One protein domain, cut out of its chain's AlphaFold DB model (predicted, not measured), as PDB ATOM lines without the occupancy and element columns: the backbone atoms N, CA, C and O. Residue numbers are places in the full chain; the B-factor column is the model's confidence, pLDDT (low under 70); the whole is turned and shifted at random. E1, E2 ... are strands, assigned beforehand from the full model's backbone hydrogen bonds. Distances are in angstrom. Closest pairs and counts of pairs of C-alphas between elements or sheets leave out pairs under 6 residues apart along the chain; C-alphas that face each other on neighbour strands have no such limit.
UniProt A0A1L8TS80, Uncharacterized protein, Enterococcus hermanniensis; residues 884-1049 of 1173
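This is residues 884 to 1049 of the 1173 residues of an uncharacterized protein of Enterococcus hermanniensis (UniProt A0A1L8TS80). What shape does the model have? Two lobes of strands lie end to end on the long bent strand E6: E1 to E5 gather round its first part, while E8, E12, E10 and E11 widen the sheet along its second part. Over this second lobe the small sheet of E7 and E9 packs partly face to face, as a sandwich. What is it made of? The printed part has 166 residues with twelve named strands, E1 to E12 in order, and no named helix; the class is all strand, with one branched, mixed sheet of ten strands and one antiparallel sheet of two. It is compact, with a radius of gyration of the C-alphas of 16.7 A, yet elongated, spanning 56 by 34 by 26 A.

Where are the first strands? E1, residues 884 to 887, begins at C-alpha 884 (-27.260, 45.185, -23.993). E2 is 894 to 898, E3 902 to 912, E4 924 to 927 and E5 933 to 939. Where are the others? E6 is 942 to 955, 36.1 A long, E7 961 to 965, E8 987 to 993 and E9 1001 to 1005. E10 is 1010 to 1019, 26.9 A long, E11 1024 to 1027, and E12 1039 to 1048, 30.1 A long, ending at C-alpha 1048 (-51.026, 23.921, -4.634).

What is beside E6? It bends by 71 degrees at residue 947 and its pairing is staggered: E3 and E5 before the bend, E8 and E12 after it. E5 is antiparallel, N 935 to O 946 at 2.8 A, and E12 parallel, N 1040 to O 950 at 2.8 A. How do the first strands join? E4, E5 and E6 are a meander, each strand the antiparallel neighbour of the one before, and with E3, antiparallel to E6, a Greek key. E1 is parallel to E4, N 885 to O 925 at 2.9 A, and E2 and E3 are a hairpin, N 896 to O 904 at 2.9 A. What follows beyond E12? E10 is antiparallel to it, N 1016 to O 1043 at 2.8 A, and makes a hairpin with E11, N 1017 to O 1025 at 2.8 A. Where is the second sheet? E7 and E9 are antiparallel, N 963 to O 1003 at 2.9 A, and their sheet and the strongly twisted larger sheet are a sandwich, two sheets face to face, in which the parts that face each other are 7.8 A apart centre to centre.

How far does it reach? The two C-alphas farthest apart, of Thr 913 and Thr 1049, are 56.9 A apart. Is it unbroken? The printed part has no cut; the links E3 to E4, E7 to E8 and E11 to E12 are long. Where is confidence low? The pLDDT is under 70 at residues 969 to 971, 1008 to 1009 and 1048 to 1049.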
ATOM      1  N   ILE A 884     -26.494  44.073 -24.554       95.75
ATOM      2  CA  ILE A 884     -27.260  45.185 -23.993       95.75
ATOM      3  C   ILE A 884     -26.722  46.475 -24.611       95.75
ATOM      4  O   ILE A 884     -25.521  46.745 -24.557       95.75
ATOM      5  N   TRP A 885     -27.598  47.286 -25.195       96.50
ATOM      6  CA  TRP A 885     -27.251  48.595 -25.742       96.50
ATOM      7  C   TRP A 885     -27.947  49.728 -24.994       96.50
ATOM      8  O   TRP A 885     -29.101  49.591 -24.585       96.50
ATOM      9  N   ARG A 886     -27.276  50.876 -24.860       95.69
ATOM     10  CA  ARG A 886     -27.901  52.121 -24.386       95.69
ATOM     11  C   ARG A 886     -27.610  53.292 -25.322       95.69
ATOM     12  O   ARG A 886     -26.466  53.499 -25.729       95.69
ATOM     13  N   LEU A 887     -28.632  54.091 -25.620       93.88
ATOM     14  CA  LEU A 887     -28.479  55.321 -26.392       93.88
ATOM     15  C   LEU A 887     -27.672  56.358 -25.592       93.88
ATOM     16  O   LEU A 887     -28.124  56.843 -24.557       93.88
ATOM     17  N   LEU A 888     -26.485  56.719 -26.086       89.56
ATOM     18  CA  LEU A 888     -25.571  57.664 -25.426       89.56
ATOM     19  C   LEU A 888     -25.976  59.136 -25.624       89.56
ATOM     20  O   LEU A 888     -25.643  59.987 -24.802       89.56
ATOM     21  N   THR A 889     -26.667  59.446 -26.724       81.56
ATOM     22  CA  THR A 889     -27.070  60.807 -27.105       81.56
ATOM     23  C   THR A 889     -28.472  60.823 -27.705       81.56
ATOM     24  O   THR A 889     -28.754  60.139 -28.691       81.56
ATOM     25  N   SER A 890     -29.352  61.638 -27.124       73.62
ATOM     26  CA  SER A 890     -30.758  61.761 -27.513       73.62
ATOM     27  C   SER A 890     -30.887  62.118 -28.997       73.62
ATOM     28  O   SER A 890     -30.441  63.175 -29.449       73.62
ATOM     29  N   SER A 891     -31.512  61.236 -29.772       73.81
ATOM     30  CA  SER A 891     -31.690  61.388 -31.215       73.81
ATOM     31  C   SER A 891     -33.130  61.065 -31.605       73.81
ATOM     32  O   SER A 891     -33.860  60.397 -30.871       73.81
ATOM     33  N   ARG A 892     -33.591  61.583 -32.748       82.06
ATOM     34  CA  ARG A 892     -34.962  61.340 -33.204       82.06
ATOM     35  C   ARG A 892     -35.040  59.981 -33.897       82.06
ATOM     36  O   ARG A 892     -34.312  59.764 -34.864       82.06
ATOM     37  N   GLN A 893     -35.947  59.120 -33.432       86.81
ATOM     38  CA  GLN A 893     -36.267  57.857 -34.100       86.81
ATOM     39  C   GLN A 893     -36.631  58.090 -35.576       86.81
ATOM     40  O   GLN A 893     -37.240  59.102 -35.938       86.81
ATOM     41  N   GLN A 894     -36.243  57.135 -36.414       90.31
ATOM     42  CA  GLN A 894     -36.423  57.132 -37.861       90.31
ATOM     43  C   GLN A 894     -37.370  55.997 -38.262       90.31
ATOM     44  O   GLN A 894     -37.507  55.009 -37.538       90.31
ATOM     45  N   GLU A 895     -38.004  56.130 -39.426       92.06
ATOM     46  CA  GLU A 895     -38.704  55.014 -40.060       92.06
ATOM     47  C   GLU A 895     -37.658  54.046 -40.626       92.06
ATOM     48  O   GLU A 895     -36.835  54.424 -41.462       92.06
ATOM     49  N   ILE A 896     -37.658  52.814 -40.125       90.06
ATOM     50  CA  ILE A 896     -36.704  51.756 -40.470       90.06
ATOM     51  C   ILE A 896     -37.450  50.568 -41.077       90.06
ATOM     52  O   ILE A 896     -38.565  50.253 -40.666       90.06
ATOM     53  N   ILE A 897     -36.838  49.920 -42.071       90.00
ATOM     54  CA  ILE A 897     -37.414  48.775 -42.789       90.00
ATOM     55  C   ILE A 897     -36.557  47.547 -42.482       90.00
ATOM     56  O   ILE A 897     -35.513  47.343 -43.103       90.00
ATOM     57  N   GLY A 898     -36.985  46.776 -41.485       89.88
ATOM     58  CA  GLY A 898     -36.303  45.578 -41.003       89.88
ATOM     59  C   GLY A 898     -36.842  44.276 -41.601       89.88
ATOM     60  O   GLY A 898     -37.976  44.205 -42.083       89.88
ATOM     61  N   THR A 899     -36.017  43.235 -41.555       90.69
ATOM     62  CA  THR A 899     -36.326  41.889 -42.054       90.69
ATOM     63  C   THR A 899     -37.266  41.143 -41.103       90.69
ATOM     64  O   THR A 899     -38.127  40.398 -41.567       90.69
ATOM     65  N   TYR A 900     -37.155  41.366 -39.789       89.19
ATOM     66  CA  TYR A 900     -38.018  40.734 -38.788       89.19
ATOM     67  C   TYR A 900     -39.374  41.427 -38.660       89.19
ATOM     68  O   TYR A 900     -40.386  40.736 -38.682       89.19
ATOM     69  N   PHE A 901     -39.425  42.757 -38.544       90.25
ATOM     70  CA  PHE A 901     -40.647  43.484 -38.165       90.25
ATOM     71  C   PHE A 901     -41.176  44.464 -39.224       90.25
ATOM     72  O   PHE A 901     -42.184  45.139 -38.990       90.25
ATOM     73  N   GLY A 902     -40.542  44.552 -40.397       88.81
ATOM     74  CA  GLY A 902     -40.982  45.428 -41.483       88.81
ATOM     75  C   GLY A 902     -40.794  46.911 -41.155       88.81
ATOM     76  O   GLY A 902     -39.728  47.316 -40.700       88.81
ATOM     77  N   VAL A 903     -41.817  47.735 -41.416       91.50
ATOM     78  CA  VAL A 903     -41.750  49.197 -41.232       91.50
ATOM     79  C   VAL A 903     -42.011  49.576 -39.770       91.50
ATOM     80  O   VAL A 903     -43.145  49.512 -39.291       91.50
ATOM     81  N   GLN A 904     -40.964  49.995 -39.064       91.75
ATOM     82  CA  GLN A 904     -40.993  50.313 -37.632       91.75
ATOM     83  C   GLN A 904     -40.389  51.691 -37.326       91.75
ATOM     84  O   GLN A 904     -39.738  52.300 -38.170       91.75
ATOM     85  N   SER A 905     -40.601  52.180 -36.101       91.81
ATOM     86  CA  SER A 905     -39.873  53.334 -35.554       91.81
ATOM     87  C   SER A 905     -38.647  52.847 -34.778       91.81
ATOM     88  O   SER A 905     -38.752  51.896 -34.001       91.81
ATOM     89  N   GLY A 906     -37.484  53.473 -34.968       93.12
ATOM     90  CA  GLY A 906     -36.265  53.048 -34.279       93.12
ATOM     91  C   GLY A 906     -34.991  53.769 -34.709       93.12
ATOM     92  O   GLY A 906     -35.036  54.897 -35.201       93.12
ATOM     93  N   PHE A 907     -33.844  53.117 -34.512       93.75
ATOM     94  CA  PHE A 907     -32.516  53.678 -34.776       93.75
ATOM     95  C   PHE A 907     -31.620  52.705 -35.557       93.75
ATOM     96  O   PHE A 907     -31.547  51.540 -35.173       93.75
ATOM     97  N   PRO A 908     -30.872  53.144 -36.587       93.06
ATOM     98  CA  PRO A 908     -29.698  52.407 -37.058       93.06
ATOM     99  C   PRO A 908     -28.567  52.492 -36.021       93.06
ATOM    100  O   PRO A 908     -28.379  53.548 -35.415       93.06
ATOM    101  N   ILE A 909     -27.813  51.407 -35.814       93.50
ATOM    102  CA  ILE A 909     -26.708  51.375 -34.828       93.50
ATOM    103  C   ILE A 909     -25.447  50.709 -35.388       93.50
ATOM    104  O   ILE A 909     -24.360  51.264 -35.253       93.50
ATOM    105  N   ILE A 910     -25.570  49.520 -35.987       94.88
ATOM    106  CA  ILE A 910     -24.412  48.696 -36.370       94.88
ATOM    107  C   ILE A 910     -24.437  48.398 -37.866       94.88
ATOM    108  O   ILE A 910     -25.451  47.932 -38.383       94.88
ATOM    109  N   THR A 911     -23.306  48.598 -38.541       95.62
ATOM    110  CA  THR A 911     -23.062  48.053 -39.882       95.62
ATOM    111  C   THR A 911     -22.220  46.779 -39.789       95.62
ATOM    112  O   THR A 911     -21.096  46.802 -39.281       95.62
ATOM    113  N   PHE A 912     -22.741  45.672 -40.317       95.00
ATOM    114  CA  PHE A 912     -22.028  44.404 -40.463       95.00
ATOM    115  C   PHE A 912     -21.446  44.250 -41.870       95.00
ATOM    116  O   PHE A 912     -22.132  44.453 -42.871       95.00
ATOM    117  N   THR A 913     -20.177  43.853 -41.971       92.62
ATOM    118  CA  THR A 913     -19.537  43.578 -43.269       92.62
ATOM    119  C   THR A 913     -19.910  42.207 -43.834       92.62
ATOM    120  O   THR A 913     -20.027  42.062 -45.052       92.62
ATOM    121  N   ASP A 914     -20.151  41.227 -42.962       90.12
ATOM    122  CA  ASP A 914     -20.695  39.911 -43.297       90.12
ATOM    123  C   ASP A 914     -22.233  39.948 -43.236       90.12
ATOM    124  O   ASP A 914     -22.817  40.139 -42.170       90.12
ATOM    125  N   GLN A 915     -22.892  39.746 -44.381       85.25
ATOM    126  CA  GLN A 915     -24.358  39.772 -44.517       85.25
ATOM    127  C   GLN A 915     -25.075  38.585 -43.842       85.25
ATOM    128  O   GLN A 915     -26.301  38.563 -43.792       85.25
ATOM    129  N   SER A 916     -24.344  37.592 -43.317       87.62
ATOM    130  CA  SER A 916     -24.919  36.548 -42.452       87.62
ATOM    131  C   SER A 916     -25.153  37.017 -41.010       87.62
ATOM    132  O   SER A 916     -25.764  36.294 -40.224       87.62
ATOM    133  N   GLN A 917     -24.635  38.192 -40.644       92.56
ATOM    134  CA  GLN A 917     -24.719  38.759 -39.302       92.56
ATOM    135  C   GLN A 917     -25.802  39.841 -39.217       92.56
ATOM    136  O   GLN A 917     -26.162  40.483 -40.203       92.56
ATOM    137  N   GLY A 918     -26.304  40.073 -38.009       91.81
ATOM    138  CA  GLY A 918     -27.256  41.139 -37.733       91.81
ATOM    139  C   GLY A 918     -27.693  41.156 -36.275       91.81
ATOM    140  O   GLY A 918     -27.452  40.201 -35.528       91.81
ATOM    141  N   LEU A 919     -28.354  42.238 -35.876       94.69
ATOM    142  CA  LEU A 919     -29.122  42.262 -34.634       94.69
ATOM    143  C   LEU A 919     -30.474  41.575 -34.857       94.69
ATOM    144  O   LEU A 919     -31.109  41.760 -35.894       94.69
ATOM    145  N   THR A 920     -30.901  40.775 -33.886       92.19
ATOM    146  CA  THR A 920     -32.155  40.014 -33.905       92.19
ATOM    147  C   THR A 920     -32.803  40.033 -32.511       92.19
ATOM    148  O   THR A 920     -32.138  40.379 -31.527       92.19
ATOM    149  N   PRO A 921     -34.073  39.617 -32.369       90.75
ATOM    150  CA  PRO A 921     -34.731  39.522 -31.059       90.75
ATOM    151  C   PRO A 921     -34.118  38.486 -30.096       90.75
ATOM    152  O   PRO A 921     -34.363  38.543 -28.888       90.75
ATOM    153  N   ASP A 922     -33.322  37.542 -30.615       89.12
ATOM    154  CA  ASP A 922     -32.592  36.546 -29.819       89.12
ATOM    155  C   ASP A 922     -31.247  37.064 -29.285       89.12
ATOM    156  O   ASP A 922     -30.762  36.504 -28.309       89.12
ATOM    157  N   ASN A 923     -30.624  38.095 -29.884       92.25
ATOM    158  CA  ASN A 923     -29.241  38.493 -29.552       92.25
ATOM    159  C   ASN A 923     -29.057  39.936 -29.034       92.25
ATOM    160  O   ASN A 923     -27.944  40.295 -28.648       92.25
ATOM    161  N   PHE A 924     -30.112  40.756 -28.988       95.19
ATOM    162  CA  PHE A 924     -30.009  42.184 -28.665       95.19
ATOM    163  C   PHE A 924     -31.179  42.705 -27.826       95.19
ATOM    164  O   PHE A 924     -32.340  42.431 -28.134       95.19
ATOM    165  N   ILE A 925     -30.867  43.539 -26.828       95.06
ATOM    166  CA  ILE A 925     -31.831  44.406 -26.135       95.06
ATOM    167  C   ILE A 925     -31.230  45.811 -26.035       95.06
ATOM    168  O   ILE A 925     -30.109  45.980 -25.565       95.06
ATOM    169  N   GLY A 926     -31.979  46.827 -26.453       95.25
ATOM    170  CA  GLY A 926     -31.587  48.232 -26.381       95.25
ATOM    171  C   GLY A 926     -32.442  49.049 -25.412       95.25
ATOM    172  O   GLY A 926     -33.613  48.733 -25.215       95.25
ATOM    173  N   PHE A 927     -31.880  50.133 -24.873       94.88
ATOM    174  CA  PHE A 927     -32.560  51.097 -23.999       94.88
ATOM    175  C   PHE A 927     -32.218  52.552 -24.348       94.88
ATOM    176  O   PHE A 927     -31.123  52.833 -24.836       94.88
ATOM    177  N   ASP A 928     -33.108  53.494 -24.029       91.94
ATOM    178  CA  ASP A 928     -32.792  54.931 -23.999       91.94
ATOM    179  C   ASP A 928     -32.796  55.526 -22.576       91.94
ATOM    180  O   ASP A 928     -32.940  54.813 -21.582       91.94
ATOM    181  N   GLU A 929     -32.582  56.842 -22.477       88.31
ATOM    182  CA  GLU A 929     -32.463  57.584 -21.212       88.31
ATOM    183  C   GLU A 929     -33.742  57.594 -20.352       88.31
ATOM    184  O   GLU A 929     -33.668  57.878 -19.158       88.31
ATOM    185  N   PHE A 930     -34.899  57.249 -20.931       89.31
ATOM    186  CA  PHE A 930     -36.177  57.107 -20.223       89.31
ATOM    187  C   PHE A 930     -36.531  55.640 -19.941       89.31
ATOM    188  O   PHE A 930     -37.568  55.351 -19.344       89.31
ATOM    189  N   GLY A 931     -35.673  54.709 -20.364       89.75
ATOM    190  CA  GLY A 931     -35.879  53.279 -20.199       89.75
ATOM    191  C   GLY A 931     -36.805  52.646 -21.236       89.75
ATOM    192  O   GLY A 931     -37.134  51.472 -21.064       89.75
ATOM    193  N   TYR A 932     -37.214  53.342 -22.308       93.00
ATOM    194  CA  TYR A 932     -37.922  52.667 -23.404       93.00
ATOM    195  C   TYR A 932     -37.012  51.606 -24.027       93.00
ATOM    196  O   TYR A 932     -35.800  51.803 -24.145       93.00
ATOM    197  N   SER A 933     -37.594  50.468 -24.402       94.88
ATOM    198  CA  SER A 933     -36.874  49.297 -24.884       94.88
ATOM    199  C   SER A 933     -36.930  49.123 -26.394       94.88
ATOM    200  O   SER A 933     -37.905  49.462 -27.072       94.88
ATOM    201  N   TYR A 934     -35.869  48.515 -26.910       95.38
ATOM    202  CA  TYR A 934     -35.670  48.277 -28.325       95.38
ATOM    203  C   TYR A 934     -35.193  46.840 -28.571       95.38
ATOM    204  O   TYR A 934     -34.390  46.303 -27.811       95.38
ATOM    205  N   THR A 935     -35.671  46.219 -29.646       94.81
ATOM    206  CA  THR A 935     -35.277  44.875 -30.104       94.81
ATOM    207  C   THR A 935     -34.361  44.959 -31.323       94.81
ATOM    208  O   THR A 935     -34.405  45.940 -32.066       94.81
ATOM    209  N   GLY A 936     -33.557  43.921 -31.555       94.50
ATOM    210  CA  GLY A 936     -32.743  43.809 -32.762       94.50
ATOM    211  C   GLY A 936     -33.581  43.499 -34.004       94.50
ATOM    212  O   GLY A 936     -34.474  42.651 -33.953       94.50
ATOM    213  N   ASP A 937     -33.263  44.171 -35.109       93.88
ATOM    214  CA  ASP A 937     -33.700  43.855 -36.476       93.88
ATOM    215  C   ASP A 937     -32.578  44.253 -37.468       93.88
ATOM    216  O   ASP A 937     -31.658  44.992 -37.107       93.88
ATOM    217  N   ASN A 938     -32.623  43.795 -38.719       92.50
ATOM    218  CA  ASN A 938     -31.589  44.040 -39.728       92.50
ATOM    219  C   ASN A 938     -32.135  44.194 -41.159       92.50
ATOM    220  O   ASN A 938     -33.236  43.752 -41.478       92.50
ATOM    221  N   SER A 939     -31.352  44.816 -42.042       89.94
ATOM    222  CA  SER A 939     -31.587  44.873 -43.490       89.94
ATOM    223  C   SER A 939     -30.258  45.039 -44.235       89.94
ATOM    224  O   SER A 939     -29.473  45.942 -43.937       89.94
ATOM    225  N   GLU A 940     -29.992  44.140 -45.185       85.94
ATOM    226  CA  GLU A 940     -28.717  43.998 -45.909       85.94
ATOM    227  C   GLU A 940     -27.479  43.942 -44.990       85.94
ATOM    228  O   GLU A 940     -27.128  42.877 -44.491       85.94
ATOM    229  N   GLN A 941     -26.800  45.076 -44.793       86.25
ATOM    230  CA  GLN A 941     -25.629  45.230 -43.919       86.25
ATOM    231  C   GLN A 941     -25.912  46.094 -42.680       86.25
ATOM    232  O   GLN A 941     -25.069  46.169 -41.790       86.25
ATOM    233  N   THR A 942     -27.068  46.756 -42.590       91.31
ATOM    234  CA  THR A 942     -27.409  47.632 -41.457       91.31
ATOM    235  C   THR A 942     -28.262  46.882 -40.441       91.31
ATOM    236  O   THR A 942     -29.180  46.150 -40.799       91.31
ATOM    237  N   SER A 943     -27.977  47.073 -39.157       94.50
ATOM    238  CA  SER A 943     -28.796  46.590 -38.047       94.50
ATOM    239  C   SER A 943     -29.340  47.736 -37.201       94.50
ATOM    240  O   SER A 943     -28.697  48.778 -37.021       94.50
ATOM    241  N   TYR A 944     -30.541  47.510 -36.680       94.69
ATOM    242  CA  TYR A 944     -31.398  48.506 -36.065       94.69
ATOM    243  C   TYR A 944     -31.833  48.098 -34.656       94.69
ATOM    244  O   TYR A 944     -32.041  46.921 -34.366       94.69
ATOM    245  N   ALA A 945     -32.059  49.108 -33.821       95.19
ATOM    246  CA  ALA A 945     -32.896  49.036 -32.633       95.19
ATOM    247  C   ALA A 945     -34.328  49.445 -33.012       95.19
ATOM    248  O   ALA A 945     -34.613  50.631 -33.184       95.19
ATOM    249  N   VAL A 946     -35.225  48.468 -33.150       94.38
ATOM    250  CA  VAL A 946     -36.673  48.663 -33.345       94.38
ATOM    251  C   VAL A 946     -37.325  48.942 -31.994       94.38
ATOM    252  O   VAL A 946     -37.159  48.145 -31.078       94.38
ATOM    253  N   ALA A 947     -38.091  50.027 -31.856       93.06
ATOM    254  CA  ALA A 947     -38.848  50.293 -30.630       93.06
ATOM    255  C   ALA A 947     -39.883  49.177 -30.398       93.06
ATOM    256  O   ALA A 947     -40.677  48.863 -31.291       93.06
ATOM    257  N   ALA A 948     -39.877  48.563 -29.214       93.50
ATOM    258  CA  ALA A 948     -40.701  47.392 -28.925       93.50
ATOM    259  C   ALA A 948     -41.035  47.269 -27.437       93.50
ATOM    260  O   ALA A 948     -40.234  47.628 -26.580       93.50
ATOM    261  N   THR A 949     -42.190  46.683 -27.134       93.06
ATOM    262  CA  THR A 949     -42.468  46.112 -25.812       93.06
ATOM    263  C   THR A 949     -41.769  44.760 -25.730       93.06
ATOM    264  O   THR A 949     -42.006  43.897 -26.581       93.06
ATOM    265  N   ILE A 950     -40.931  44.557 -24.716       93.81
ATOM    266  CA  ILE A 950     -40.222  43.291 -24.494       93.81
ATOM    267  C   ILE A 950     -40.688  42.714 -23.157       93.81
ATOM    268  O   ILE A 950     -40.757  43.430 -22.163       93.81
ATOM    269  N   LEU A 951     -41.002  41.422 -23.117       92.69
ATOM    270  CA  LEU A 951     -41.323  40.701 -21.888       92.69
ATOM    271  C   LEU A 951     -40.439  39.466 -21.767       92.69
ATOM    272  O   LEU A 951     -40.565  38.540 -22.564       92.69
ATOM    273  N   GLU A 952     -39.619  39.420 -20.727       93.00
ATOM    274  CA  GLU A 952     -39.002  38.200 -20.217       93.00
ATOM    275  C   GLU A 952     -39.837  37.687 -19.042       93.00
ATOM    276  O   GLU A 952     -40.162  38.440 -18.126       93.00
ATOM    277  N   TYR A 953     -40.205  36.407 -19.055       92.31
ATOM    278  CA  TYR A 953     -41.004  35.806 -17.986       92.31
ATOM    279  C   TYR A 953     -40.417  34.478 -17.513       92.31
ATOM    280  O   TYR A 953     -39.825  33.733 -18.294       92.31
ATOM    281  N   GLN A 954     -40.620  34.169 -16.230       93.94
ATOM    282  CA  GLN A 954     -40.202  32.924 -15.591       93.94
ATOM    283  C   GLN A 954     -41.179  32.527 -14.473       93.94
ATOM    284  O   GLN A 954     -41.526  33.333 -13.616       93.94
ATOM    285  N   VAL A 955     -41.601  31.263 -14.446       92.31
ATOM    286  CA  VAL A 955     -42.378  30.666 -13.350       92.31
ATOM    287  C   VAL A 955     -41.408  29.996 -12.379       92.31
ATOM    288  O   VAL A 955     -40.846  28.943 -12.694       92.31
ATOM    289  N   VAL A 956     -41.194  30.618 -11.216       91.25
ATOM    290  CA  VAL A 956     -40.184  30.196 -10.225       91.25
ATOM    291  C   VAL A 956     -40.695  29.112  -9.268       91.25
ATOM    292  O   VAL A 956     -39.905  28.319  -8.757       91.25
ATOM    293  N   SER A 957     -42.011  29.005  -9.072       85.75
ATOM    294  CA  SER A 957     -42.637  27.858  -8.400       85.75
ATOM    295  C   SER A 957     -42.532  26.585  -9.257       85.75
ATOM    296  O   SER A 957     -42.535  26.669 -10.485       85.75
ATOM    297  N   PRO A 958     -42.492  25.373  -8.665       80.38
ATOM    298  CA  PRO A 958     -42.398  24.119  -9.424       80.38
ATOM    299  C   PRO A 958     -43.664  23.784 -10.239       80.38
ATOM    300  O   PRO A 958     -43.589  22.949 -11.141       80.38
ATOM    301  N   TYR A 959     -44.780  24.467  -9.979       79.19
ATOM    302  CA  TYR A 959     -46.069  24.390 -10.680       79.19
ATOM    303  C   TYR A 959     -46.508  25.778 -11.188       79.19
ATOM    304  O   TYR A 959     -45.960  26.793 -10.751       79.19
ATOM    305  N   GLY A 960     -47.500  25.804 -12.087       85.06
ATOM    306  CA  GLY A 960     -48.041  27.009 -12.732       85.06
ATOM    307  C   GLY A 960     -47.593  27.182 -14.190       85.06
ATOM    308  O   GLY A 960     -46.574  26.627 -14.604       85.06
ATOM    309  N   GLU A 961     -48.355  27.956 -14.966       89.94
ATOM    310  CA  GLU A 961     -48.012  28.383 -16.332       89.94
ATOM    311  C   GLU A 961     -48.355  29.865 -16.549       89.94
ATOM    312  O   GLU A 961     -49.265  30.412 -15.926       89.94
ATOM    313  N   ILE A 962     -47.676  30.496 -17.505       89.75
ATOM    314  CA  ILE A 962     -48.012  31.802 -18.074       89.75
ATOM    315  C   ILE A 962     -48.458  31.597 -19.526       89.75
ATOM    316  O   ILE A 962     -47.833  30.858 -20.290       89.75
ATOM    317  N   LYS A 963     -49.532  32.283 -19.924       88.06
ATOM    318  CA  LYS A 963     -49.959  32.413 -21.325       88.06
ATOM    319  C   LYS A 963     -49.949  33.879 -21.724       88.06
ATOM    320  O   LYS A 963     -50.345  34.735 -20.940       88.06
ATOM    321  N   TYR A 964     -49.518  34.144 -22.952       86.69
ATOM    322  CA  TYR A 964     -49.514  35.471 -23.553       86.69
ATOM    323  C   TYR A 964     -50.396  35.496 -24.804       86.69
ATOM    324  O   TYR A 964     -50.476  34.510 -25.543       86.69
ATOM    325  N   LEU A 965     -51.067  36.623 -25.026       80.94
ATOM    326  CA  LEU A 965     -51.816  36.930 -26.238       80.94
ATOM    327  C   LEU A 965     -51.298  38.243 -26.858       80.94
ATOM    328  O   LEU A 965     -50.988  39.165 -26.105       80.94
ATOM    329  N   PRO A 966     -51.227  38.351 -28.201       74.12
ATOM    330  CA  PRO A 966     -51.460  37.278 -29.172       74.12
ATOM    331  C   PRO A 966     -50.420  36.149 -29.048       74.12
ATOM    332  O   PRO A 966     -49.301  36.362 -28.595       74.12
ATOM    333  N   ALA A 967     -50.806  34.923 -29.403       71.88
ATOM    334  CA  ALA A 967     -49.891  33.782 -29.372       71.88
ATOM    335  C   ALA A 967     -48.889  33.862 -30.540       71.88
ATOM    336  O   ALA A 967     -49.244  34.350 -31.616       71.88
ATOM    337  N   ARG A 968     -47.660  33.355 -30.353       74.44
ATOM    338  CA  ARG A 968     -46.660  33.309 -31.437       74.44
ATOM    339  C   ARG A 968     -47.131  32.435 -32.605       74.44
ATOM    340  O   ARG A 968     -47.838  31.445 -32.404       74.44
ATOM    341  N   ALA A 969     -46.692  32.775 -33.815       68.94
ATOM    342  CA  ALA A 969     -46.847  31.902 -34.976       68.94
ATOM    343  C   ALA A 969     -46.027  30.604 -34.794       68.94
ATOM    344  O   ALA A 969     -45.030  30.613 -34.063       68.94
ATOM    345  N   PRO A 970     -46.401  29.488 -35.453       64.69
ATOM    346  CA  PRO A 970     -45.517  28.334 -35.581       64.69
ATOM    347  C   PRO A 970     -44.180  28.776 -36.180       64.69
ATOM    348  O   PRO A 970     -44.155  29.426 -37.223       64.69
ATOM    349  N   ASP A 971     -43.094  28.471 -35.474       66.75
ATOM    350  CA  ASP A 971     -41.699  28.659 -35.895       66.75
ATOM    351  C   ASP A 971     -41.311  30.083 -36.369       66.75
ATOM    352  O   ASP A 971     -40.249  30.284 -36.948       66.75
ATOM    353  N   ASN A 972     -42.132  31.091 -36.039       72.38
ATOM    354  CA  ASN A 972     -41.976  32.510 -36.394       72.38
ATOM    355  C   ASN A 972     -41.882  32.808 -37.916       72.38
ATOM    356  O   ASN A 972     -41.313  33.827 -38.308       72.38
ATOM    357  N   GLU A 973     -42.492  31.978 -38.771       75.12
ATOM    358  CA  GLU A 973     -42.616  32.222 -40.222       75.12
ATOM    359  C   GLU A 973     -44.067  32.545 -40.659       75.12
ATOM    360  O   GLU A 973     -45.023  32.072 -40.033       75.12
ATOM    361  N   PRO A 974     -44.279  33.290 -41.768       74.94
ATOM    362  CA  PRO A 974     -43.283  33.976 -42.595       74.94
ATOM    363  C   PRO A 974     -42.951  35.389 -42.083       74.94
ATOM    364  O   PRO A 974     -43.768  36.043 -41.437       74.94
ATOM    365  N   LEU A 975     -41.764  35.882 -42.442       82.31
ATOM    366  CA  LEU A 975     -41.337  37.257 -42.172       82.31
ATOM    367  C   LEU A 975     -42.020  38.277 -43.120       82.31
ATOM    368  O   LEU A 975     -42.292  37.935 -44.276       82.31
ATOM    369  N   PRO A 976     -42.241  39.538 -42.691       85.88
ATOM    370  CA  PRO A 976     -42.012  40.060 -41.344       85.88
ATOM    371  C   PRO A 976     -43.120  39.647 -40.359       85.88
ATOM    372  O   PRO A 976     -44.307  39.640 -40.690       85.88
ATOM    373  N   VAL A 977     -42.728  39.344 -39.124       85.56
ATOM    374  CA  VAL A 977     -43.622  38.967 -38.024       85.56
ATOM    375  C   VAL A 977     -44.213  40.189 -37.315       85.56
ATOM    376  O   VAL A 977     -43.552  41.202 -37.114       85.56
ATOM    377  N   ALA A 978     -45.469  40.076 -36.876       84.69
ATOM    378  CA  ALA A 978     -46.136  41.105 -36.066       84.69
ATOM    379  C   ALA A 978     -45.898  40.943 -34.549       84.69
ATOM    380  O   ALA A 978     -46.118  41.875 -33.780       84.69
ATOM    381  N   ILE A 979     -45.456  39.757 -34.127       87.69
ATOM    382  CA  ILE A 979     -45.024  39.406 -32.771       87.69
ATOM    383  C   ILE A 979     -43.959  38.318 -32.893       87.69
ATOM    384  O   ILE A 979     -44.098  37.407 -33.709       87.69
ATOM    385  N   TRP A 980     -42.917  38.398 -32.077       89.75
ATOM    386  CA  TRP A 980     -41.871  37.385 -31.996       89.75
ATOM    387  C   TRP A 980     -41.802  36.816 -30.572       89.75
ATOM    388  O   TRP A 980     -42.117  37.511 -29.604       89.75
ATOM    389  N   GLY A 981     -41.385  35.560 -30.415       87.12
ATOM    390  CA  GLY A 981     -41.109  35.007 -29.089       87.12
ATOM    391  C   GLY A 981     -40.465  33.624 -29.093       87.12
ATOM    392  O   GLY A 981     -40.695  32.816 -29.997       87.12
ATOM    393  N   ASN A 982     -39.711  33.337 -28.033       84.69
ATOM    394  CA  ASN A 982     -39.042  32.060 -27.780       84.69
ATOM    395  C   ASN A 982     -39.497  31.451 -26.426       84.69
ATOM    396  O   ASN A 982     -40.338  32.013 -25.722       84.69
ATOM    397  N   GLY A 983     -39.025  30.246 -26.091       83.94
ATOM    398  CA  GLY A 983     -39.346  29.578 -24.818       83.94
ATOM    399  C   GLY A 983     -40.670  28.792 -24.770       83.94
ATOM    400  O   GLY A 983     -41.189  28.333 -25.797       83.94
ATOM    401  N   THR A 984     -41.176  28.597 -23.550       86.00
ATOM    402  CA  THR A 984     -42.233  27.655 -23.122       86.00
ATOM    403  C   THR A 984     -43.301  28.349 -22.264       86.00
ATOM    404  O   THR A 984     -43.095  29.469 -21.815       86.00
ATOM    405  N   SER A 985     -44.393  27.661 -21.913       84.62
ATOM    406  CA  SER A 985     -45.422  28.160 -20.977       84.62
ATOM    407  C   SER A 985     -44.921  28.478 -19.556       84.62
ATOM    408  O   SER A 985     -45.703  28.918 -18.716       84.62
ATOM    409  N   ARG A 986     -43.634  28.263 -19.250       89.44
ATOM    410  CA  ARG A 986     -43.039  28.536 -17.933       89.44
ATOM    411  C   ARG A 986     -41.825  29.454 -17.946       89.44
ATOM    412  O   ARG A 986     -41.445  29.921 -16.879       89.44
ATOM    413  N   PHE A 987     -41.222  29.717 -19.100       91.12
ATOM    414  CA  PHE A 987     -40.173  30.726 -19.249       91.12
ATOM    415  C   PHE A 987     -39.948  31.070 -20.722       91.12
ATOM    416  O   PHE A 987     -40.014  30.179 -21.572       91.12
ATOM    417  N   GLY A 988     -39.621  32.324 -21.030       89.31
ATOM    418  CA  GLY A 988     -39.268  32.750 -22.388       89.31
ATOM    419  C   GLY A 988     -39.237  34.266 -22.561       89.31
ATOM    420  O   GLY A 988     -39.487  35.009 -21.609       89.31
ATOM    421  N   ARG A 989     -38.974  34.715 -23.794       91.00
ATOM    422  CA  ARG A 989     -39.139  36.113 -24.215       91.00
ATOM    423  C   ARG A 989     -40.298  36.261 -25.202       91.00
ATOM    424  O   ARG A 989     -40.485  35.418 -26.079       91.00
ATOM    425  N   VAL A 990     -41.031  37.366 -25.093       90.88
ATOM    426  CA  VAL A 990     -41.965  37.884 -26.103       90.88
ATOM    427  C   VAL A 990     -41.529  39.293 -26.503       90.88
ATOM    428  O   VAL A 990     -41.125  40.081 -25.649       90.88
ATOM    429  N   VAL A 991     -41.615  39.618 -27.791       92.06
ATOM    430  CA  VAL A 991     -41.290  40.934 -28.356       92.06
ATOM    431  C   VAL A 991     -42.431  41.385 -29.263       92.06
ATOM    432  O   VAL A 991     -42.785  40.696 -30.222       92.06
ATOM    433  N   VAL A 992     -42.989  42.560 -28.972       91.12
ATOM    434  CA  VAL A 992     -44.049  43.201 -29.762       91.12
ATOM    435  C   VAL A 992     -43.539  44.563 -30.249       91.12
ATOM    436  O   VAL A 992     -43.372  45.468 -29.428       91.12
ATOM    437  N   PRO A 993     -43.269  44.747 -31.555       90.50
ATOM    438  CA  PRO A 993     -42.759  46.009 -32.084       90.50
ATOM    439  C   PRO A 993     -43.857  47.084 -32.073       90.50
ATOM    440  O   PRO A 993     -45.040  46.788 -32.279       90.50
ATOM    441  N   LEU A 994     -43.479  48.341 -31.825       88.19
ATOM    442  CA  LEU A 994     -44.424  49.383 -31.405       88.19
ATOM    443  C   LEU A 994     -45.507  49.709 -32.452       88.19
ATOM    444  O   LEU A 994     -46.653  49.969 -32.083       88.19
ATOM    445  N   ASN A 995     -45.189  49.638 -33.752       87.94
ATOM    446  CA  ASN A 995     -46.152  49.957 -34.817       87.94
ATOM    447  C   ASN A 995     -47.128  48.803 -35.130       87.94
ATOM    448  O   ASN A 995     -48.004  48.968 -35.978       87.94
ATOM    449  N   SER A 996     -47.010  47.639 -34.476       78.94
ATOM    450  CA  SER A 996     -47.889  46.477 -34.720       78.94
ATOM    451  C   SER A 996     -49.359  46.709 -34.344       78.94
ATOM    452  O   SER A 996     -50.231  46.003 -34.847       78.94
ATOM    453  N   LEU A 997     -49.635  47.673 -33.453       70.88
ATOM    454  CA  LEU A 997     -50.947  47.924 -32.831       70.88
ATOM    455  C   LEU A 997     -51.530  46.717 -32.060       70.88
ATOM    456  O   LEU A 997     -52.716  46.716 -31.723       70.88
ATOM    457  N   LEU A 998     -50.714  45.703 -31.753       78.88
ATOM    458  CA  LEU A 998     -51.118  44.522 -30.991       78.88
ATOM    459  C   LEU A 998     -50.875  44.753 -29.488       78.88
ATOM    460  O   LEU A 998     -49.723  44.915 -29.086       78.88
ATOM    461  N   PRO A 999     -51.911  44.762 -28.628       79.94
ATOM    462  CA  PRO A 999     -51.704  44.782 -27.185       79.94
ATOM    463  C   PRO A 999     -51.180  43.420 -26.716       79.94
ATOM    464  O   PRO A 999     -51.727  42.382 -27.092       79.94
ATOM    465  N   LEU A1000     -50.146  43.433 -25.874       87.31
ATOM    466  CA  LEU A1000     -49.676  42.245 -25.164       87.31
ATOM    467  C   LEU A1000     -50.542  42.032 -23.910       87.31
ATOM    468  O   LEU A1000     -50.871  42.981 -23.200       87.31
ATOM    469  N   ASP A1001     -50.932  40.789 -23.652       88.69
ATOM    470  CA  ASP A1001     -51.887  40.415 -22.603       88.69
ATOM    471  C   ASP A1001     -51.419  39.119 -21.938       88.69
ATOM    472  O   ASP A1001     -51.283  38.089 -22.603       88.69
ATOM    473  N   ILE A1002     -51.118  39.184 -20.641       91.62
ATOM    474  CA  ILE A1002     -50.477  38.117 -19.872       91.62
ATOM    475  C   ILE A1002     -51.477  37.536 -18.883       91.62
ATOM    476  O   ILE A1002     -52.034  38.245 -18.052       91.62
ATOM    477  N   THR A1003     -51.700  36.227 -18.953       90.94
ATOM    478  CA  THR A1003     -52.609  35.483 -18.075       90.94
ATOM    479  C   THR A1003     -51.826  34.443 -17.280       90.94
ATOM    480  O   THR A1003     -51.160  33.582 -17.864       90.94
ATOM    481  N   PHE A1004     -51.943  34.493 -15.954       91.62
ATOM    482  CA  PHE A1004     -51.422  33.462 -15.059       91.62
ATOM    483  C   PHE A1004     -52.430  32.309 -15.020       91.62
ATOM    484  O   PHE A1004     -53.620  32.515 -14.780       91.62
ATOM    485  N   VAL A1005     -51.983  31.098 -15.351       87.62
ATOM    486  CA  VAL A1005     -52.877  29.961 -15.602       87.62
ATOM    487  C   VAL A1005     -53.069  29.150 -14.330       87.62
ATOM    488  O   VAL A1005     -52.124  28.572 -13.796       87.62
ATOM    489  N   GLU A1006     -54.321  29.058 -13.903       79.19
ATOM    490  CA  GLU A1006     -54.747  28.282 -12.740       79.19
ATOM    491  C   GLU A1006     -55.418  26.967 -13.141       79.19
ATOM    492  O   GLU A1006     -55.866  26.786 -14.279       79.19
ATOM    493  N   SER A1007     -55.512  26.049 -12.184       73.88
ATOM    494  CA  SER A1007     -56.221  24.775 -12.302       73.88
ATOM    495  C   SER A1007     -56.907  24.414 -10.982       73.88
ATOM    496  O   SER A1007     -56.683  25.051  -9.956       73.88
ATOM    497  N   GLU A1008     -57.688  23.330 -10.969       60.31
ATOM    498  CA  GLU A1008     -58.297  22.778  -9.744       60.31
ATOM    499  C   GLU A1008     -57.272  22.337  -8.673       60.31
ATOM    500  O   GLU A1008     -57.660  21.999  -7.558       60.31
ATOM    501  N   SER A1009     -55.973  22.332  -8.996       59.38
ATOM    502  CA  SER A1009     -54.883  21.976  -8.081       59.38
ATOM    503  C   SER A1009     -53.796  23.045  -7.930       59.38
ATOM    504  O   SER A1009     -52.897  22.839  -7.117       59.38
ATOM    505  N   VAL A1010     -53.841  24.156  -8.683       75.38
ATOM    506  CA  VAL A1010     -52.805  25.208  -8.687       75.38
ATOM    507  C   VAL A1010     -53.435  26.601  -8.805       75.38
ATOM    508  O   VAL A1010     -54.079  26.909  -9.806       75.38
ATOM    509  N   GLU A1011     -53.192  27.460  -7.815       83.94
ATOM    510  CA  GLU A1011     -53.634  28.862  -7.755       83.94
ATOM    511  C   GLU A1011     -52.442  29.827  -7.922       83.94
ATOM    512  O   GLU A1011     -51.325  29.532  -7.491       83.94
ATOM    513  N   PHE A1012     -52.657  30.979  -8.563       88.44
ATOM    514  CA  PHE A1012     -51.655  32.037  -8.701       88.44
ATOM    515  C   PHE A1012     -51.510  32.819  -7.390       88.44
ATOM    516  O   PHE A1012     -52.498  33.271  -6.816       88.44
ATOM    517  N   GLN A1013     -50.270  32.990  -6.924       87.88
ATOM    518  CA  GLN A1013     -49.974  33.667  -5.660       87.88
ATOM    519  C   GLN A1013     -49.608  35.139  -5.881       87.88
ATOM    520  O   GLN A1013     -50.244  36.027  -5.319       87.88
ATOM    521  N   GLN A1014     -48.558  35.382  -6.669       91.19
ATOM    522  CA  GLN A1014     -48.055  36.711  -7.023       91.19
ATOM    523  C   GLN A1014     -47.050  36.604  -8.175       91.19
ATOM    524  O   GLN A1014     -46.449  35.546  -8.390       91.19
ATOM    525  N   ALA A1015     -46.792  37.715  -8.862       91.19
ATOM    526  CA  ALA A1015     -45.624  37.870  -9.717       91.19
ATOM    527  C   ALA A1015     -44.866  39.158  -9.387       91.19
ATOM    528  O   ALA A1015     -45.471  40.201  -9.148       91.19
ATOM    529  N   GLU A1016     -43.541  39.083  -9.387       93.69
ATOM    530  CA  GLU A1016     -42.652  40.231  -9.229       93.69
ATOM    531  C   GLU A1016     -42.276  40.751 -10.616       93.69
ATOM    532  O   GLU A1016     -41.856  39.983 -11.484       93.69
ATOM    533  N   LEU A1017     -42.478  42.048 -10.835       93.38
ATOM    534  CA  LEU A1017     -42.256  42.742 -12.095       93.38
ATOM    535  C   LEU A1017     -41.177  43.809 -11.906       93.38
ATOM    536  O   LEU A1017     -41.304  44.663 -11.027       93.38
ATOM    537  N   LYS A1018     -40.175  43.812 -12.786       93.44
ATOM    538  CA  LYS A1018     -39.225  44.919 -12.957       93.44
ATOM    539  C   LYS A1018     -39.383  45.515 -14.351       93.44
ATOM    540  O   LYS A1018     -39.442  44.768 -15.327       93.44
ATOM    541  N   ILE A1019     -39.463  46.838 -14.440       93.31
ATOM    542  CA  ILE A1019     -39.669  47.587 -15.684       93.31
ATOM    543  C   ILE A1019     -38.419  48.432 -15.972       93.31
ATOM    544  O   ILE A1019     -37.823  49.011 -15.063       93.31
ATOM    545  N   SER A1020     -38.006  48.542 -17.237       92.19
ATOM    546  CA  SER A1020     -36.782  49.263 -17.635       92.19
ATOM    547  C   SER A1020     -36.780  50.778 -17.387       92.19
ATOM    548  O   SER A1020     -35.722  51.395 -17.479       92.19
ATOM    549  N   ASN A1021     -37.918  51.373 -17.015       90.38
ATOM    550  CA  ASN A1021     -38.011  52.743 -16.492       90.38
ATOM    551  C   ASN A1021     -37.552  52.873 -15.016       90.38
ATOM    552  O   ASN A1021     -37.569  53.972 -14.463       90.38
ATOM    553  N   GLY A1022     -37.145  51.767 -14.378       87.50
ATOM    554  CA  GLY A1022     -36.711  51.707 -12.980       87.50
ATOM    555  C   GLY A1022     -37.823  51.385 -11.978       87.50
ATOM    556  O   GLY A1022     -37.583  51.443 -10.773       87.50
ATOM    557  N   GLU A1023     -39.034  51.061 -12.439       91.12
ATOM    558  CA  GLU A1023     -40.151  50.706 -11.567       91.12
ATOM    559  C   GLU A1023     -40.179  49.206 -11.230       91.12
ATOM    560  O   GLU A1023     -40.096  48.346 -12.108       91.12
ATOM    561  N   GLU A1024     -40.366  48.891  -9.947       91.81
ATOM    562  CA  GLU A1024     -40.628  47.533  -9.461       91.81
ATOM    563  C   GLU A1024     -42.052  47.452  -8.893       91.81
ATOM    564  O   GLU A1024     -42.482  48.320  -8.129       91.81
ATOM    565  N   ARG A1025     -42.804  46.409  -9.266       90.00
ATOM    566  CA  ARG A1025     -44.185  46.165  -8.815       90.00
ATOM    567  C   ARG A1025     -44.383  44.696  -8.450       90.00
ATOM    568  O   ARG A1025     -43.751  43.814  -9.024       90.00
ATOM    569  N   GLN A1026     -45.328  44.426  -7.555       89.81
ATOM    570  CA  GLN A1026     -45.923  43.097  -7.407       89.81
ATOM    571  C   GLN A1026     -47.305  43.089  -8.066       89.81
ATOM    572  O   GLN A1026     -48.077  44.033  -7.908       89.81
ATOM    573  N   ILE A1027     -47.593  42.024  -8.808       90.50
ATOM    574  CA  ILE A1027     -48.879  41.743  -9.446       90.50
ATOM    575  C   ILE A1027     -49.550  40.624  -8.651       90.50
ATOM    576  O   ILE A1027     -48.952  39.566  -8.450       90.50
ATOM    577  N   ILE A1028     -50.794  40.847  -8.233       86.31
ATOM    578  CA  ILE A1028     -51.652  39.847  -7.565       86.31
ATOM    579  C   ILE A1028     -52.880  39.497  -8.419       86.31
ATOM    580  O   ILE A1028     -53.628  38.560  -8.142       86.31
ATOM    581  N   GLU A1029     -53.088  40.247  -9.495       88.06
ATOM    582  CA  GLU A1029     -54.119  40.058 -10.492       88.06
ATOM    583  C   GLU A1029     -53.772  38.883 -11.411       88.06
ATOM    584  O   GLU A1029     -52.701  38.818 -12.009       88.06
ATOM    585  N   LYS A1030     -54.737  37.981 -11.613       85.25
ATOM    586  CA  LYS A1030     -54.594  36.762 -12.435       85.25
ATOM    587  C   LYS A1030     -54.388  37.050 -13.942       85.25
ATOM    588  O   LYS A1030     -54.213  36.131 -14.743       85.25
ATOM    589  N   ARG A1031     -54.398  38.330 -14.337       89.94
ATOM    590  CA  ARG A1031     -54.146  38.843 -15.689       89.94
ATOM    591  C   ARG A1031     -53.529  40.242 -15.617       89.94
ATOM    592  O   ARG A1031     -53.990  41.065 -14.829       89.94
ATOM    593  N   TRP A1032     -52.544  40.519 -16.463       92.12
ATOM    594  CA  TRP A1032     -51.783  41.766 -16.492       92.12
ATOM    595  C   TRP A1032     -51.494  42.218 -17.932       92.12
ATOM    596  O   TRP A1032     -51.355  41.403 -18.842       92.12
ATOM    597  N   PHE A1033     -51.406  43.534 -18.129       89.88
ATOM    598  CA  PHE A1033     -51.145  44.176 -19.415       89.88
ATOM    599  C   PHE A1033     -49.821  44.953 -19.322       89.88
ATOM    600  O   PHE A1033     -49.762  45.925 -18.562       89.88
ATOM    601  N   PRO A1034     -48.761  44.541 -20.043       88.88
ATOM    602  CA  PRO A1034     -47.484  45.245 -20.050       88.88
ATOM    603  C   PRO A1034     -47.610  46.649 -20.645       88.88
ATOM    604  O   PRO A1034     -48.318  46.856 -21.632       88.88
ATOM    605  N   GLU A1035     -46.897  47.615 -20.068       88.12
ATOM    606  CA  GLU A1035     -46.855  48.977 -20.602       88.12
ATOM    607  C   GLU A1035     -46.051  49.019 -21.911       88.12
ATOM    608  O   GLU A1035     -44.928  48.506 -21.984       88.12
ATOM    609  N   SER A1036     -46.643  49.606 -22.954       89.31
ATOM    610  CA  SER A1036     -46.092  49.582 -24.309       89.31
ATOM    611  C   SER A1036     -44.751  50.304 -24.421       89.31
ATOM    612  O   SER A1036     -44.615  51.442 -23.983       89.31
ATOM    613  N   GLY A1037     -43.791  49.671 -25.097       90.38
ATOM    614  CA  GLY A1037     -42.472  50.245 -25.365       90.38
ATOM    615  C   GLY A1037     -41.460  50.116 -24.225       90.38
ATOM    616  O   GLY A1037     -40.376  50.671 -24.355       90.38
ATOM    617  N   TYR A1038     -41.775  49.399 -23.144       94.31
ATOM    618  CA  TYR A1038     -40.824  49.084 -22.071       94.31
ATOM    619  C   TYR A1038     -40.442  47.600 -22.049       94.31
ATOM    620  O   TYR A1038     -41.172  46.742 -22.562       94.31
ATOM    621  N   HIS A1039     -39.292  47.308 -21.435       94.94
ATOM    622  CA  HIS A1039     -38.868  45.956 -21.112       94.94
ATOM    623  C   HIS A1039     -39.387  45.599 -19.727       94.94
ATOM    624  O   HIS A1039     -39.247  46.374 -18.779       94.94
ATOM    625  N   HIS A1040     -39.958  44.409 -19.628       94.50
ATOM    626  CA  HIS A1040     -40.570  43.864 -18.433       94.50
ATOM    627  C   HIS A1040     -39.910  42.529 -18.099       94.50
ATOM    628  O   HIS A1040     -39.895  41.633 -18.940       94.50
ATOM    629  N   GLN A1041     -39.411  42.377 -16.877       94.00
ATOM    630  CA  GLN A1041     -38.919  41.106 -16.344       94.00
ATOM    631  C   GLN A1041     -39.882  40.616 -15.262       94.00
ATOM    632  O   GLN A1041     -40.099  41.311 -14.269       94.00
ATOM    633  N   LEU A1042     -40.484  39.444 -15.474       93.50
ATOM    634  CA  LEU A1042     -41.637  38.946 -14.721       93.50
ATOM    635  C   LEU A1042     -41.359  37.572 -14.085       93.50
ATOM    636  O   LEU A1042     -41.289  36.562 -14.787       93.50
ATOM    637  N   GLN A1043     -41.274  37.505 -12.755       94.50
ATOM    638  CA  GLN A1043     -41.082  36.255 -12.006       94.50
ATOM    639  C   GLN A1043     -42.361  35.860 -11.256       94.50
ATOM    640  O   GLN A1043     -42.754  36.519 -10.300       94.50
ATOM    641  N   ALA A1044     -43.025  34.780 -11.679       91.62
ATOM    642  CA  ALA A1044     -44.336  34.364 -11.169       91.62
ATOM    643  C   ALA A1044     -44.282  33.145 -10.235       91.62
ATOM    644  O   ALA A1044     -43.570  32.171 -10.502       91.62
ATOM    645  N   SER A1045     -45.093  33.181  -9.175       90.31
ATOM    646  CA  SER A1045     -45.228  32.137  -8.153       90.31
ATOM    647  C   SER A1045     -46.672  31.641  -8.021       90.31
ATOM    648  O   SER A1045     -47.626  32.418  -8.072       90.31
ATOM    649  N   PHE A1046     -46.821  30.331  -7.825       89.06
ATOM    650  CA  PHE A1046     -48.091  29.611  -7.727       89.06
ATOM    651  C   PHE A1046     -48.066  28.598  -6.566       89.06
ATOM    652  O   PHE A1046     -47.015  28.033  -6.248       89.06
ATOM    653  N   GLN A1047     -49.232  28.321  -5.978       82.19
ATOM    654  CA  GLN A1047     -49.429  27.452  -4.810       82.19
ATOM    655  C   GLN A1047     -50.393  26.288  -5.121       82.19
ATOM    656  O   GLN A1047     -51.296  26.424  -5.939       82.19
ATOM    657  N   GLN A1048     -50.211  25.137  -4.460       68.00
ATOM    658  CA  GLN A1048     -51.026  23.921  -4.634       68.00
ATOM    659  C   GLN A1048     -52.152  23.814  -3.577       68.00
ATOM    660  O   GLN A1048     -51.943  24.218  -2.432       68.00
ATOM    661  N   THR A1049     -53.331  23.277  -3.937       57.56
ATOM    662  CA  THR A1049     -54.591  23.548  -3.192       57.56
ATOM    663  C   THR A1049     -55.464  22.360  -2.720       57.56
ATOM    664  O   THR A1049     -56.478  22.618  -2.073       57.56
TER     665      THR A1049